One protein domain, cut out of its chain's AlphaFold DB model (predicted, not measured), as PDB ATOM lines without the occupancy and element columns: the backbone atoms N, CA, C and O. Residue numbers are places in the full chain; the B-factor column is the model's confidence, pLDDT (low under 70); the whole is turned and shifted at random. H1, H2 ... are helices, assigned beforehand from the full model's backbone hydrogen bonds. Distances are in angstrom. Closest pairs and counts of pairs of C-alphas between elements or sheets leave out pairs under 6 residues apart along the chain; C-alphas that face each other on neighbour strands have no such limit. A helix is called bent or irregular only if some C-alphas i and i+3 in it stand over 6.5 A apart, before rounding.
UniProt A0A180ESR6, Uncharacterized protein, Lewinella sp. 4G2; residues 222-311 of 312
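This is residues 222 to 311 of the 312 residues of an uncharacterized protein of Lewinella sp. 4G2 (UniProt A0A180ESR6). H4 is the common partner in a small helical body: the first half of H1 crosses it at about a right angle, H2 packs on its last half, and the short H3 lies near it. Two long loops join the helices, and the second, between H3 and H4, reaches away from the body as a narrow finger with Pro 280 near its tip. The printed part has 90 residues with four named helices, in the order H1, H2, H3, H4, and no named strand; its class is all helix. It is compact, with a radius of gyration of the C-alphas of 12.4 A, and spans 37 by 28 by 25 A.

H1, residues 222 to 236, begins at C-alpha 222 (-7.158, -8.608, -6.211) and is 19.4 A long; it is neither bent nor irregular, but only just: C-alphas 230 and 233 are 6.3 A apart. H2 holds residues 250 to 259, 14.2 A, and H3 residues 268 to 274, 9.8 A. H4, residues 296 to 309, is 20.1 A long and ends at C-alpha 309 (0.596, -14.142, -11.684).

H1 touches H4 with residues 222 to 228 alone, about perpendicular at 90 degrees; the closest C-alphas are those of Gly 224 and Leu 302, 3.6 A. H1 is apart from H2 and H3. H2 touches residues 303 to 309 of H4, at a steep tilt of 46 degrees, opposite ways; the closest C-alphas, Tyr 253 and Leu 306, are 5.0 A apart. H3 is close to H4 but not clearly touching, its closest C-alphas being those of Tyr 269 and Val 299, 7.4 A. In H2 and H4 every O i to N i+4 pair is within hydrogen-bond range; in H1 8 of 11 are, in H3 2 of 3.

The C-alphas of Ala 222 and Pro 280 are the two farthest apart, 37.6 A. The printed part has no cut. The links H1 to H2, 13 residues, and H3 to H4, 21 residues, are long. Mean pLDDT of the printed part is 93.0; residue 281 alone is under 70.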
ATOM      1  N   ALA A 222      -7.649  -9.670  -7.093       97.88
ATOM      2  CA  ALA A 222      -7.158  -8.608  -6.211       97.88
ATOM      3  C   ALA A 222      -7.318  -8.999  -4.733       97.88
ATOM      4  O   ALA A 222      -6.380  -8.872  -3.949       97.88
ATOM      5  N   ARG A 223      -8.460  -9.597  -4.367       98.31
ATOM      6  CA  ARG A 223      -8.650 -10.208  -3.038       98.31
ATOM      7  C   ARG A 223      -7.657 -11.349  -2.812       98.31
ATOM      8  O   ARG A 223      -7.120 -11.511  -1.719       98.31
ATOM      9  N   GLY A 224      -7.373 -12.121  -3.861       98.38
ATOM     10  CA  GLY A 224      -6.383 -13.195  -3.827       98.38
ATOM     11  C   GLY A 224      -4.959 -12.715  -3.550       98.38
ATOM     12  O   GLY A 224      -4.229 -13.380  -2.814       98.38
ATOM     13  N   GLU A 225      -4.578 -11.562  -4.101       98.38
ATOM     14  CA  GLU A 225      -3.314 -10.871  -3.813       98.38
ATOM     15  C   GLU A 225      -3.253 -10.448  -2.342       98.38
ATOM     16  O   GLU A 225      -2.317 -10.821  -1.635       98.38
ATOM     17  N   ALA A 226      -4.310  -9.806  -1.833       98.44
ATOM     18  CA  ALA A 226      -4.400  -9.416  -0.426       98.44
ATOM     19  C   ALA A 226      -4.258 -10.616   0.526       98.44
ATOM     20  O   ALA A 226      -3.563 -10.538   1.543       98.44
ATOM     21  N   ILE A 227      -4.862 -11.761   0.191       98.50
ATOM     22  CA  ILE A 227      -4.685 -13.007   0.947       98.50
ATOM     23  C   ILE A 227      -3.237 -13.489   0.857       98.50
ATOM     24  O   ILE A 227      -2.650 -13.848   1.880       98.50
ATOM     25  N   TYR A 228      -2.644 -13.515  -0.336       98.25
ATOM     26  CA  TYR A 228      -1.257 -13.943  -0.502       98.25
ATOM     27  C   TYR A 228      -0.311 -13.120   0.380       98.25
ATOM     28  O   TYR A 228       0.461 -13.694   1.155       98.25
ATOM     29  N   ASP A 229      -0.447 -11.799   0.361       97.81
ATOM     30  CA  ASP A 229       0.423 -10.882   1.092       97.81
ATOM     31  C   ASP A 229       0.189 -10.930   2.605       97.81
ATOM     32  O   ASP A 229       1.127 -11.059   3.397       97.81
ATOM     33  N   ARG A 230      -1.073 -10.888   3.042       97.75
ATOM     34  CA  ARG A 230      -1.412 -10.758   4.470       97.75
ATOM     35  C   ARG A 230      -1.460 -12.087   5.207       97.75
ATOM     36  O   ARG A 230      -1.317 -12.110   6.428       97.75
ATOM     37  N   SER A 231      -1.674 -13.192   4.495       97.06
ATOM     38  CA  SER A 231      -1.816 -14.532   5.070       97.06
ATOM     39  C   SER A 231      -0.613 -15.410   4.744       97.06
ATOM     40  O   SER A 231       0.047 -15.931   5.646       97.06
ATOM     41  N   CYS A 232      -0.316 -15.615   3.458       96.62
ATOM     42  CA  CYS A 232       0.720 -16.561   3.044       96.62
ATOM     43  C   CYS A 232       2.116 -16.013   3.358       96.62
ATOM     44  O   CYS A 232       2.916 -16.679   4.025       96.62
ATOM     45  N   MET A 233       2.395 -14.782   2.937       97.06
ATOM     46  CA  MET A 233       3.700 -14.148   3.103       97.06
ATOM     47  C   MET A 233       4.032 -13.839   4.566       97.06
ATOM     48  O   MET A 233       5.207 -13.883   4.918       97.06
ATOM     49  N   HIS A 234       3.042 -13.678   5.455       96.06
ATOM     50  CA  HIS A 234       3.293 -13.546   6.901       96.06
ATOM     51  C   HIS A 234       4.117 -14.709   7.473       96.06
ATOM     52  O   HIS A 234       4.982 -14.501   8.325       96.06
ATOM     53  N   CYS A 235       3.869 -15.934   7.001       94.88
ATOM     54  CA  CYS A 235       4.578 -17.131   7.458       94.88
ATOM     55  C   CYS A 235       5.699 -17.568   6.510       94.88
ATOM     56  O   CYS A 235       6.741 -18.048   6.965       94.88
ATOM     57  N   HIS A 236       5.459 -17.467   5.204       95.19
ATOM     58  CA  HIS A 236       6.322 -18.025   4.167       95.19
ATOM     59  C   HIS A 236       7.297 -17.010   3.564       95.19
ATOM     60  O   HIS A 236       8.322 -17.414   3.005       95.19
ATOM     61  N   GLY A 237       7.003 -15.716   3.689       94.44
ATOM     62  CA  GLY A 237       7.907 -14.638   3.320       94.44
ATOM     63  C   GLY A 237       9.148 -14.689   4.196       94.44
ATOM     64  O   GLY A 237       9.053 -14.862   5.411       94.44
ATOM     65  N   GLU A 238      10.317 -14.645   3.556       91.38
ATOM     66  CA  GLU A 238      11.625 -14.721   4.227       91.38
ATOM     67  C   GLU A 238      11.787 -15.932   5.168       91.38
ATOM     68  O   GLU A 238      12.655 -15.945   6.033       91.38
ATOM     69  N   GLN A 239      10.952 -16.966   4.997       90.44
ATOM     70  CA  GLN A 239      10.881 -18.133   5.881       90.44
ATOM     71  C   GLN A 239      10.630 -17.792   7.359       90.44
ATOM     72  O   GLN A 239      11.070 -18.525   8.246       90.44
ATOM     73  N   ARG A 240       9.882 -16.714   7.634       90.25
ATOM     74  CA  ARG A 240       9.655 -16.194   8.992       90.25
ATOM     75  C   ARG A 240       9.193 -17.254   9.995       90.25
ATOM     76  O   ARG A 240       9.715 -17.308  11.103       90.25
ATOM     77  N   TYR A 241       8.223 -18.088   9.613       90.56
ATOM     78  CA  TYR A 241       7.712 -19.189  10.449       90.56
ATOM     79  C   TYR A 241       7.630 -20.526   9.701       90.56
ATOM     80  O   TYR A 241       7.224 -21.549  10.255       90.56
ATOM     81  N   SER A 242       7.993 -20.537   8.419       89.50
ATOM     82  CA  SER A 242       7.883 -21.701   7.551       89.50
ATOM     83  C   SER A 242       9.156 -21.918   6.755       89.50
ATOM     84  O   SER A 242       9.652 -21.028   6.082       89.50
ATOM     85  N   PHE A 243       9.626 -23.163   6.723       88.44
ATOM     86  CA  PHE A 243      10.747 -23.556   5.866       88.44
ATOM     87  C   PHE A 243      10.399 -23.552   4.367       88.44
ATOM     88  O   PHE A 243      11.292 -23.661   3.529       88.44
ATOM     89  N   PHE A 244       9.114 -23.498   4.007       89.94
ATOM     90  CA  PHE A 244       8.707 -23.355   2.611       89.94
ATOM     91  C   PHE A 244       8.710 -21.869   2.256       89.94
ATOM     92  O   PHE A 244       7.813 -21.146   2.680       89.94
ATOM     93  N   LEU A 245       9.731 -21.433   1.519       92.62
ATOM     94  CA  LEU A 245       9.869 -20.046   1.086       92.62
ATOM     95  C   LEU A 245       8.820 -19.719   0.018       92.62
ATOM     96  O   LEU A 245       8.683 -20.448  -0.962       92.62
ATOM     97  N   MET A 246       8.134 -18.596   0.201       94.38
ATOM     98  CA  MET A 246       7.338 -17.940  -0.834       94.38
ATOM     99  C   MET A 246       7.905 -16.538  -1.081       94.38
ATOM    100  O   MET A 246       8.534 -15.942  -0.204       94.38
ATOM    101  N   ARG A 247       7.739 -16.032  -2.302       94.88
ATOM    102  CA  ARG A 247       8.120 -14.673  -2.713       94.88
ATOM    103  C   ARG A 247       7.091 -14.151  -3.696       94.88
ATOM    104  O   ARG A 247       6.458 -14.952  -4.379       94.88
ATOM    105  N   ASP A 248       6.987 -12.839  -3.801       94.94
ATOM    106  CA  ASP A 248       6.243 -12.188  -4.873       94.94
ATOM    107  C   ASP A 248       7.045 -12.276  -6.182       94.94
ATOM    108  O   ASP A 248       7.893 -11.434  -6.477       94.94
ATOM    109  N   ASN A 249       6.888 -13.390  -6.906       94.88
ATOM    110  CA  ASN A 249       7.432 -13.568  -8.249       94.88
ATOM    111  C   ASN A 249       6.710 -14.674  -9.033       94.88
ATOM    112  O   ASN A 249       6.112 -15.596  -8.468       94.88
ATOM    113  N   GLU A 250       6.837 -14.606 -10.359       95.69
ATOM    114  CA  GLU A 250       6.197 -15.527 -11.303       95.69
ATOM    115  C   GLU A 250       6.536 -17.005 -11.025       95.69
ATOM    116  O   GLU A 250       5.668 -17.875 -11.118       95.69
ATOM    117  N   GLU A 251       7.780 -17.316 -10.643       95.69
ATOM    118  CA  GLU A 251       8.220 -18.692 -10.387       95.69
ATOM    119  C   GLU A 251       7.423 -19.344  -9.249       95.69
ATOM    120  O   GLU A 251       6.913 -20.463  -9.398       95.69
ATOM    121  N   HIS A 252       7.275 -18.647  -8.120       94.69
ATOM    122  CA  HIS A 252       6.510 -19.152  -6.985       94.69
ATOM    123  C   HIS A 252       5.007 -19.176  -7.268       94.69
ATOM    124  O   HIS A 252       4.345 -20.151  -6.899       94.69
ATOM    125  N   TYR A 253       4.478 -18.193  -8.000       97.00
ATOM    126  CA  TYR A 253       3.089 -18.221  -8.464       97.00
ATOM    127  C   TYR A 253       2.811 -19.454  -9.315       97.00
ATOM    128  O   TYR A 253       1.889 -20.219  -9.019       97.00
ATOM    129  N   ARG A 254       3.681 -19.729 -10.291       96.31
ATOM    130  CA  ARG A 254       3.589 -20.901 -11.166       96.31
ATOM    131  C   ARG A 254       3.708 -22.197 -10.381       96.31
ATOM    132  O   ARG A 254       2.978 -23.155 -10.653       96.31
ATOM    133  N   TYR A 255       4.600 -22.249  -9.392       95.94
ATOM    134  CA  TYR A 255       4.740 -23.414  -8.527       95.94
ATOM    135  C   TYR A 255       3.444 -23.711  -7.767       95.94
ATOM    136  O   TYR A 255       2.976 -24.855  -7.811       95.94
ATOM    137  N   LEU A 256       2.867 -22.713  -7.096       96.00
ATOM    138  CA  LEU A 256       1.652 -22.869  -6.294       96.00
ATOM    139  C   LEU A 256       0.440 -23.166  -7.174       96.00
ATOM    140  O   LEU A 256      -0.257 -24.149  -6.930       96.00
ATOM    141  N   SER A 257       0.252 -22.407  -8.255       96.19
ATOM    142  CA  SER A 257      -0.831 -22.605  -9.227       96.19
ATOM    143  C   SER A 257      -0.827 -24.027  -9.806       96.19
ATOM    144  O   SER A 257      -1.848 -24.718  -9.820       96.19
ATOM    145  N   ARG A 258       0.354 -24.552 -10.167       95.88
ATOM    146  CA  ARG A 258       0.507 -25.930 -10.668       95.88
ATOM    147  C   ARG A 258       0.157 -27.000  -9.628       95.88
ATOM    148  O   ARG A 258      -0.236 -28.106 -10.010       95.88
ATOM    149  N   HIS A 259       0.367 -26.737  -8.338       96.25
ATOM    150  CA  HIS A 259       0.095 -27.702  -7.266       96.25
ATOM    151  C   HIS A 259      -1.300 -27.574  -6.666       96.25
ATOM    152  O   HIS A 259      -1.794 -28.564  -6.124       96.25
ATOM    153  N   PHE A 260      -1.950 -26.422  -6.832       94.50
ATOM    154  CA  PHE A 260      -3.314 -26.150  -6.389       94.50
ATOM    155  C   PHE A 260      -4.267 -27.326  -6.679       94.50
ATOM    156  O   PHE A 260      -4.791 -27.896  -5.718       94.50
ATOM    157  N   PRO A 261      -4.400 -27.821  -7.934       94.56
ATOM    158  CA  PRO A 261      -5.375 -28.859  -8.263       94.56
ATOM    159  C   PRO A 261      -4.934 -30.294  -7.915       94.56
ATOM    160  O   PRO A 261      -5.659 -31.250  -8.197       94.56
ATOM    161  N   LYS A 262      -3.727 -30.495  -7.371       94.12
ATOM    162  CA  LYS A 262      -3.149 -31.832  -7.157       94.12
ATOM    163  C   LYS A 262      -3.465 -32.369  -5.766       94.12
ATOM    164  O   LYS A 262      -3.644 -31.612  -4.821       94.12
ATOM    165  N   TYR A 263      -3.448 -33.692  -5.604       90.62
ATOM    166  CA  TYR A 263      -3.476 -34.302  -4.274       90.62
ATOM    167  C   TYR A 263      -2.044 -34.473  -3.739       90.62
ATOM    168  O   TYR A 263      -1.450 -35.540  -3.856       90.62
ATOM    169  N   THR A 264      -1.438 -33.394  -3.234       89.50
ATOM    170  CA  THR A 264      -0.061 -33.411  -2.707       89.50
ATOM    171  C   THR A 264       0.077 -32.490  -1.501       89.50
ATOM    172  O   THR A 264      -0.712 -31.563  -1.341       89.50
ATOM    173  N   ARG A 265       1.163 -32.658  -0.737       86.56
ATOM    174  CA  ARG A 265       1.553 -31.772   0.378       86.56
ATOM    175  C   ARG A 265       1.788 -30.297   0.006       86.56
ATOM    176  O   ARG A 265       2.045 -29.500   0.898       86.56
ATOM    177  N   TYR A 266       1.786 -29.963  -1.285       90.81
ATOM    178  CA  TYR A 266       1.959 -28.603  -1.808       90.81
ATOM    179  C   TYR A 266       0.653 -28.010  -2.351       90.81
ATOM    180  O   TYR A 266       0.656 -26.914  -2.901       90.81
ATOM    181  N   SER A 267      -0.457 -28.746  -2.268       94.88
ATOM    182  CA  SER A 267      -1.760 -28.246  -2.696       94.88
ATOM    183  C   SER A 267      -2.314 -27.289  -1.655       94.88
ATOM    184  O   SER A 267      -2.638 -27.714  -0.547       94.88
ATOM    185  N   THR A 268      -2.493 -26.027  -2.040       95.19
ATOM    186  CA  THR A 268      -3.114 -25.005  -1.190       95.19
ATOM    187  C   THR A 268      -4.504 -25.428  -0.715       95.19
ATOM    188  O   THR A 268      -4.802 -25.283   0.467       95.19
ATOM    189  N   TYR A 269      -5.315 -26.064  -1.576       96.06
ATOM    190  CA  TYR A 269      -6.604 -26.632  -1.165       96.06
ATOM    191  C   TYR A 269      -6.477 -27.587   0.024       96.06
ATOM    192  O   TYR A 269      -7.337 -27.595   0.896       96.06
ATOM    193  N   GLN A 270      -5.428 -28.411   0.064       93.88
ATOM    194  CA  GLN A 270      -5.210 -29.308   1.196       93.88
ATOM    195  C   GLN A 270      -4.668 -28.575   2.405       93.88
ATOM    196  O   GLN A 270      -5.201 -28.732   3.496       93.88
ATOM    197  N   THR A 271      -3.594 -27.814   2.227       93.81
ATOM    198  CA  THR A 271      -2.839 -27.284   3.361       93.81
ATOM    199  C   THR A 271      -3.608 -26.193   4.095       93.81
ATOM    200  O   THR A 271      -3.502 -26.109   5.309       93.81
ATOM    201  N   VAL A 272      -4.451 -25.416   3.409       95.19
ATOM    202  CA  VAL A 272      -5.344 -24.445   4.062       95.19
ATOM    203  C   VAL A 272      -6.423 -25.151   4.895       95.19
ATOM    204  O   VAL A 272      -6.710 -24.724   6.011       95.19
ATOM    205  N   ARG A 273      -6.996 -26.254   4.394       94.69
ATOM    206  CA  ARG A 273      -8.142 -26.942   5.026       94.69
ATOM    207  C   ARG A 273      -7.762 -27.970   6.088       94.69
ATOM    208  O   ARG A 273      -8.428 -28.086   7.114       94.69
ATOM    209  N   TYR A 274      -6.677 -28.698   5.866       92.44
ATOM    210  CA  TYR A 274      -6.189 -29.746   6.763       92.44
ATOM    211  C   TYR A 274      -4.922 -29.363   7.518       92.44
ATOM    212  O   TYR A 274      -4.421 -30.176   8.291       92.44
ATOM    213  N   GLY A 275      -4.370 -28.172   7.276       90.56
ATOM    214  CA  GLY A 275      -3.043 -27.835   7.768       90.56
ATOM    215  C   GLY A 275      -1.973 -28.801   7.261       90.56
ATOM    216  O   GLY A 275      -2.138 -29.529   6.278       90.56
ATOM    217  N   THR A 276      -0.856 -28.834   7.978       88.38
ATOM    218  CA  THR A 276       0.119 -29.924   7.882       88.38
ATOM    219  C   THR A 276       0.396 -30.498   9.263       88.38
ATOM    220  O   THR A 276       0.149 -29.847  10.275       88.38
ATOM    221  N   SER A 277       0.961 -31.701   9.322       82.94
ATOM    222  CA  SER A 277       1.435 -32.280  10.581       82.94
ATOM    223  C   SER A 277       2.920 -31.973  10.803       82.94
ATOM    224  O   SER A 277       3.685 -31.971   9.830       82.94
ATOM    225  N   PRO A 278       3.348 -31.752  12.058       79.25
ATOM    226  CA  PRO A 278       4.758 -31.797  12.430       79.25
ATOM    227  C   PRO A 278       5.374 -33.137  12.007       79.25
ATOM    228  O   PRO A 278       4.758 -34.187  12.192       79.25
ATOM    229  N   ILE A 279       6.586 -33.121  11.454       75.75
ATOM    230  CA  ILE A 279       7.351 -34.342  11.150       75.75
ATOM    231  C   ILE A 279       8.633 -34.377  11.996       75.75
ATOM    232  O   ILE A 279       9.136 -33.316  12.383       75.75
ATOM    233  N   PRO A 280       9.203 -35.560  12.300       71.62
ATOM    234  CA  PRO A 280      10.464 -35.645  13.035       71.62
ATOM    235  C   PRO A 280      11.550 -34.761  12.401       71.62
ATOM    236  O   PRO A 280      11.769 -34.806  11.192       71.62
ATOM    237  N   GLY A 281      12.185 -33.904  13.205       68.38
ATOM    238  CA  GLY A 281      13.201 -32.944  12.743       68.38
ATOM    239  C   GLY A 281      12.667 -31.662  12.082       68.38
ATOM    240  O   GLY A 281      13.413 -30.696  11.968       68.38
ATOM    241  N   LYS A 282      11.383 -31.596  11.704       71.88
ATOM    242  CA  LYS A 282      10.716 -30.384  11.195       71.88
ATOM    243  C   LYS A 282       9.341 -30.252  11.840       71.88
ATOM    244  O   LYS A 282       8.324 -30.705  11.315       71.88
ATOM    245  N   ARG A 283       9.345 -29.621  13.009       77.88
ATOM    246  CA  ARG A 283       8.160 -29.453  13.846       77.88
ATOM    247  C   ARG A 283       7.231 -28.333  13.368       77.88
ATOM    248  O   ARG A 283       6.025 -28.467  13.513       77.88
ATOM    249  N   ALA A 284       7.746 -27.293  12.708       83.56
ATOM    250  CA  ALA A 284       6.904 -26.255  12.105       83.56
ATOM    251  C   ALA A 284       5.838 -26.851  11.160       83.56
ATOM    252  O   ALA A 284       6.152 -27.686  10.305       83.56
ATOM    253  N   TYR A 285       4.591 -26.398  11.304       88.88
ATOM    254  CA  TYR A 285       3.433 -26.862  10.541       88.88
ATOM    255  C   TYR A 285       2.560 -25.691  10.076       88.88
ATOM    256  O   TYR A 285       2.642 -24.595  10.621       88.88
ATOM    257  N   MET A 286       1.716 -25.924   9.070       91.25
ATOM    258  CA  MET A 286       0.696 -24.968   8.646       91.25
ATOM    259  C   MET A 286      -0.586 -25.171   9.474       91.25
ATOM    260  O   MET A 286      -1.111 -26.290   9.490       91.25
ATOM    261  N   PRO A 287      -1.102 -24.138  10.162       89.81
ATOM    262  CA  PRO A 287      -2.394 -24.204  10.842       89.81
ATOM    263  C   PRO A 287      -3.563 -24.434   9.878       89.81
ATOM    264  O   PRO A 287      -3.443 -24.227   8.674       89.81
ATOM    265  N   HIS A 288      -4.705 -24.857  10.422       91.25
ATOM    266  CA  HIS A 288      -5.933 -25.004   9.639       91.25
ATOM    267  C   HIS A 288      -6.643 -23.654   9.616       91.25
ATOM    268  O   HIS A 288      -6.829 -23.057  10.678       91.25
ATOM    269  N   TYR A 289      -7.096 -23.217   8.446       96.12
ATOM    270  CA  TYR A 289      -8.076 -22.144   8.355       96.12
ATOM    271  C   TYR A 289      -9.477 -22.746   8.423       96.12
ATOM    272  O   TYR A 289      -9.874 -23.536   7.559       96.12
ATOM    273  N   THR A 290     -10.220 -22.368   9.461       96.94
ATOM    274  CA  THR A 290     -11.651 -22.673   9.553       96.94
ATOM    275  C   THR A 290     -12.422 -21.858   8.518       96.94
ATOM    276  O   THR A 290     -11.896 -20.887   7.967       96.94
ATOM    277  N   GLN A 291     -13.679 -22.219   8.268       97.56
ATOM    278  CA  GLN A 291     -14.547 -21.466   7.361       97.56
ATOM    279  C   GLN A 291     -14.695 -19.997   7.777       97.56
ATOM    280  O   GLN A 291     -14.747 -19.120   6.928       97.56
ATOM    281  N   GLU A 292     -14.687 -19.726   9.080       97.50
ATOM    282  CA  GLU A 292     -14.794 -18.383   9.664       97.50
ATOM    283  C   GLU A 292     -13.491 -17.576   9.562       97.50
ATOM    284  O   GLU A 292     -13.469 -16.382   9.846       97.50
ATOM    285  N   ARG A 293     -12.378 -18.221   9.188       97.25
ATOM    286  CA  ARG A 293     -11.063 -17.579   9.048       97.25
ATOM    287  C   ARG A 293     -10.620 -17.491   7.590       97.25
ATOM    288  O   ARG A 293      -9.885 -16.576   7.249       97.25
ATOM    289  N   MET A 294     -11.043 -18.401   6.724       98.00
ATOM    290  CA  MET A 294     -10.868 -18.258   5.280       98.00
ATOM    291  C   MET A 294     -12.000 -18.987   4.568       98.00
ATOM    292  O   MET A 294     -12.119 -20.210   4.701       98.00
ATOM    293  N   SER A 295     -12.831 -18.266   3.823       97.94
ATOM    294  CA  SER A 295     -13.960 -18.870   3.109       97.94
ATOM    295  C   SER A 295     -13.500 -19.698   1.907       97.94
ATOM    296  O   SER A 295     -12.321 -19.717   1.552       97.94
ATOM    297  N   ASP A 296     -14.420 -20.429   1.280       98.06
ATOM    298  CA  ASP A 296     -14.139 -21.116   0.014       98.06
ATOM    299  C   ASP A 296     -13.915 -20.121  -1.135       98.06
ATOM    300  O   ASP A 296     -13.024 -20.344  -1.955       98.06
ATOM    301  N   LEU A 297     -14.648 -18.998  -1.145       98.31
ATOM    302  CA  LEU A 297     -14.459 -17.913  -2.112       98.31
ATOM    303  C   LEU A 297     -13.041 -17.347  -2.029       98.31
ATOM    304  O   LEU A 297     -12.350 -17.301  -3.037       98.31
ATOM    305  N   GLN A 298     -12.552 -17.054  -0.826       98.50
ATOM    306  CA  GLN A 298     -11.194 -16.550  -0.608       98.50
ATOM    307  C   GLN A 298     -10.102 -17.523  -1.074       98.50
ATOM    308  O   GLN A 298      -9.052 -17.112  -1.574       98.50
ATOM    309  N   VAL A 299     -10.330 -18.834  -0.952       98.31
ATOM    310  CA  VAL A 299      -9.394 -19.827  -1.500       98.31
ATOM    311  C   VAL A 299      -9.394 -19.797  -3.033       98.31
ATOM    312  O   VAL A 299      -8.329 -19.942  -3.641       98.31
ATOM    313  N   GLU A 300     -10.545 -19.588  -3.675       98.44
ATOM    314  CA  GLU A 300     -10.614 -19.415  -5.131       98.44
ATOM    315  C   GLU A 300     -10.068 -18.055  -5.597       98.44
ATOM    316  O   GLU A 300      -9.404 -18.010  -6.632       98.44
ATOM    317  N   ASP A 301     -10.247 -16.977  -4.828       98.69
ATOM    318  CA  ASP A 301      -9.632 -15.664  -5.074       98.69
ATOM    319  C   ASP A 301      -8.105 -15.815  -5.142       98.69
ATOM    320  O   ASP A 301      -7.461 -15.430  -6.124       98.69
ATOM    321  N   LEU A 302      -7.520 -16.487  -4.139       98.50
ATOM    322  CA  LEU A 302      -6.093 -16.813  -4.096       98.50
ATOM    323  C   LEU A 302      -5.667 -17.661  -5.302       98.50
ATOM    324  O   LEU A 302      -4.617 -17.419  -5.902       98.50
ATOM    325  N   ARG A 303      -6.468 -18.656  -5.697       97.69
ATOM    326  CA  ARG A 303      -6.187 -19.459  -6.895       97.69
ATOM    327  C   ARG A 303      -6.163 -18.597  -8.158       97.69
ATOM    328  O   ARG A 303      -5.270 -18.778  -8.992       97.69
ATOM    329  N   ALA A 304      -7.121 -17.686  -8.307       97.75
ATOM    330  CA  ALA A 304      -7.241 -16.797  -9.457       97.75
ATOM    331  C   ALA A 304      -6.052 -15.826  -9.542       97.75
ATOM    332  O   ALA A 304      -5.464 -15.668 -10.617       97.75
ATOM    333  N   PHE A 305      -5.633 -15.260  -8.405       98.25
ATOM    334  CA  PHE A 305      -4.413 -14.458  -8.291       98.25
ATOM    335  C   PHE A 305      -3.176 -15.221  -8.766       98.25
ATOM    336  O   PHE A 305      -2.487 -14.780  -9.689       98.25
ATOM    337  N   LEU A 306      -2.930 -16.408  -8.204       97.38
ATOM    338  CA  LEU A 306      -1.762 -17.220  -8.548       97.38
ATOM    339  C   LEU A 306      -1.760 -17.606 -10.031       97.38
ATOM    340  O   LEU A 306      -0.714 -17.555 -10.676       97.38
ATOM    341  N   ALA A 307      -2.913 -17.966 -10.601       95.81
ATOM    342  CA  ALA A 307      -3.028 -18.293 -12.022       95.81
ATOM    343  C   ALA A 307      -2.691 -17.095 -12.926       95.81
ATOM    344  O   ALA A 307      -1.933 -17.246 -13.889       95.81
ATOM    345  N   ARG A 308      -3.184 -15.898 -12.581       95.25
ATOM    346  CA  ARG A 308      -2.864 -14.650 -13.288       95.25
ATOM    347  C   ARG A 308      -1.379 -14.305 -13.167       95.25
ATOM    348  O   ARG A 308      -0.753 -13.970 -14.168       95.25
ATOM    349  N   GLY A 309      -0.815 -14.414 -11.965       89.69
ATOM    350  CA  GLY A 309       0.596 -14.142 -11.684       89.69
ATOM    351  C   GLY A 309       1.563 -15.140 -12.322       89.69
ATOM    352  O   GLY A 309       2.701 -14.786 -12.582       89.69
ATOM    353  N   SER A 310       1.111 -16.360 -12.632       87.25
ATOM    354  CA  SER A 310       1.911 -17.401 -13.307       87.25
ATOM    355  C   SER A 310       2.095 -17.182 -14.814       87.25
ATOM    356  O   SER A 310       2.758 -17.997 -15.456       87.25
ATOM    357  N   SER A 311       1.413 -16.177 -15.372       75.69
ATOM    358  CA  SER A 311       1.339 -15.894 -16.812       75.69
ATOM    359  C   SER A 311       1.934 -14.526 -17.181       75.69
ATOM    360  O   SER A 311       1.756 -14.090 -18.318       75.69
TER     361      SER A 311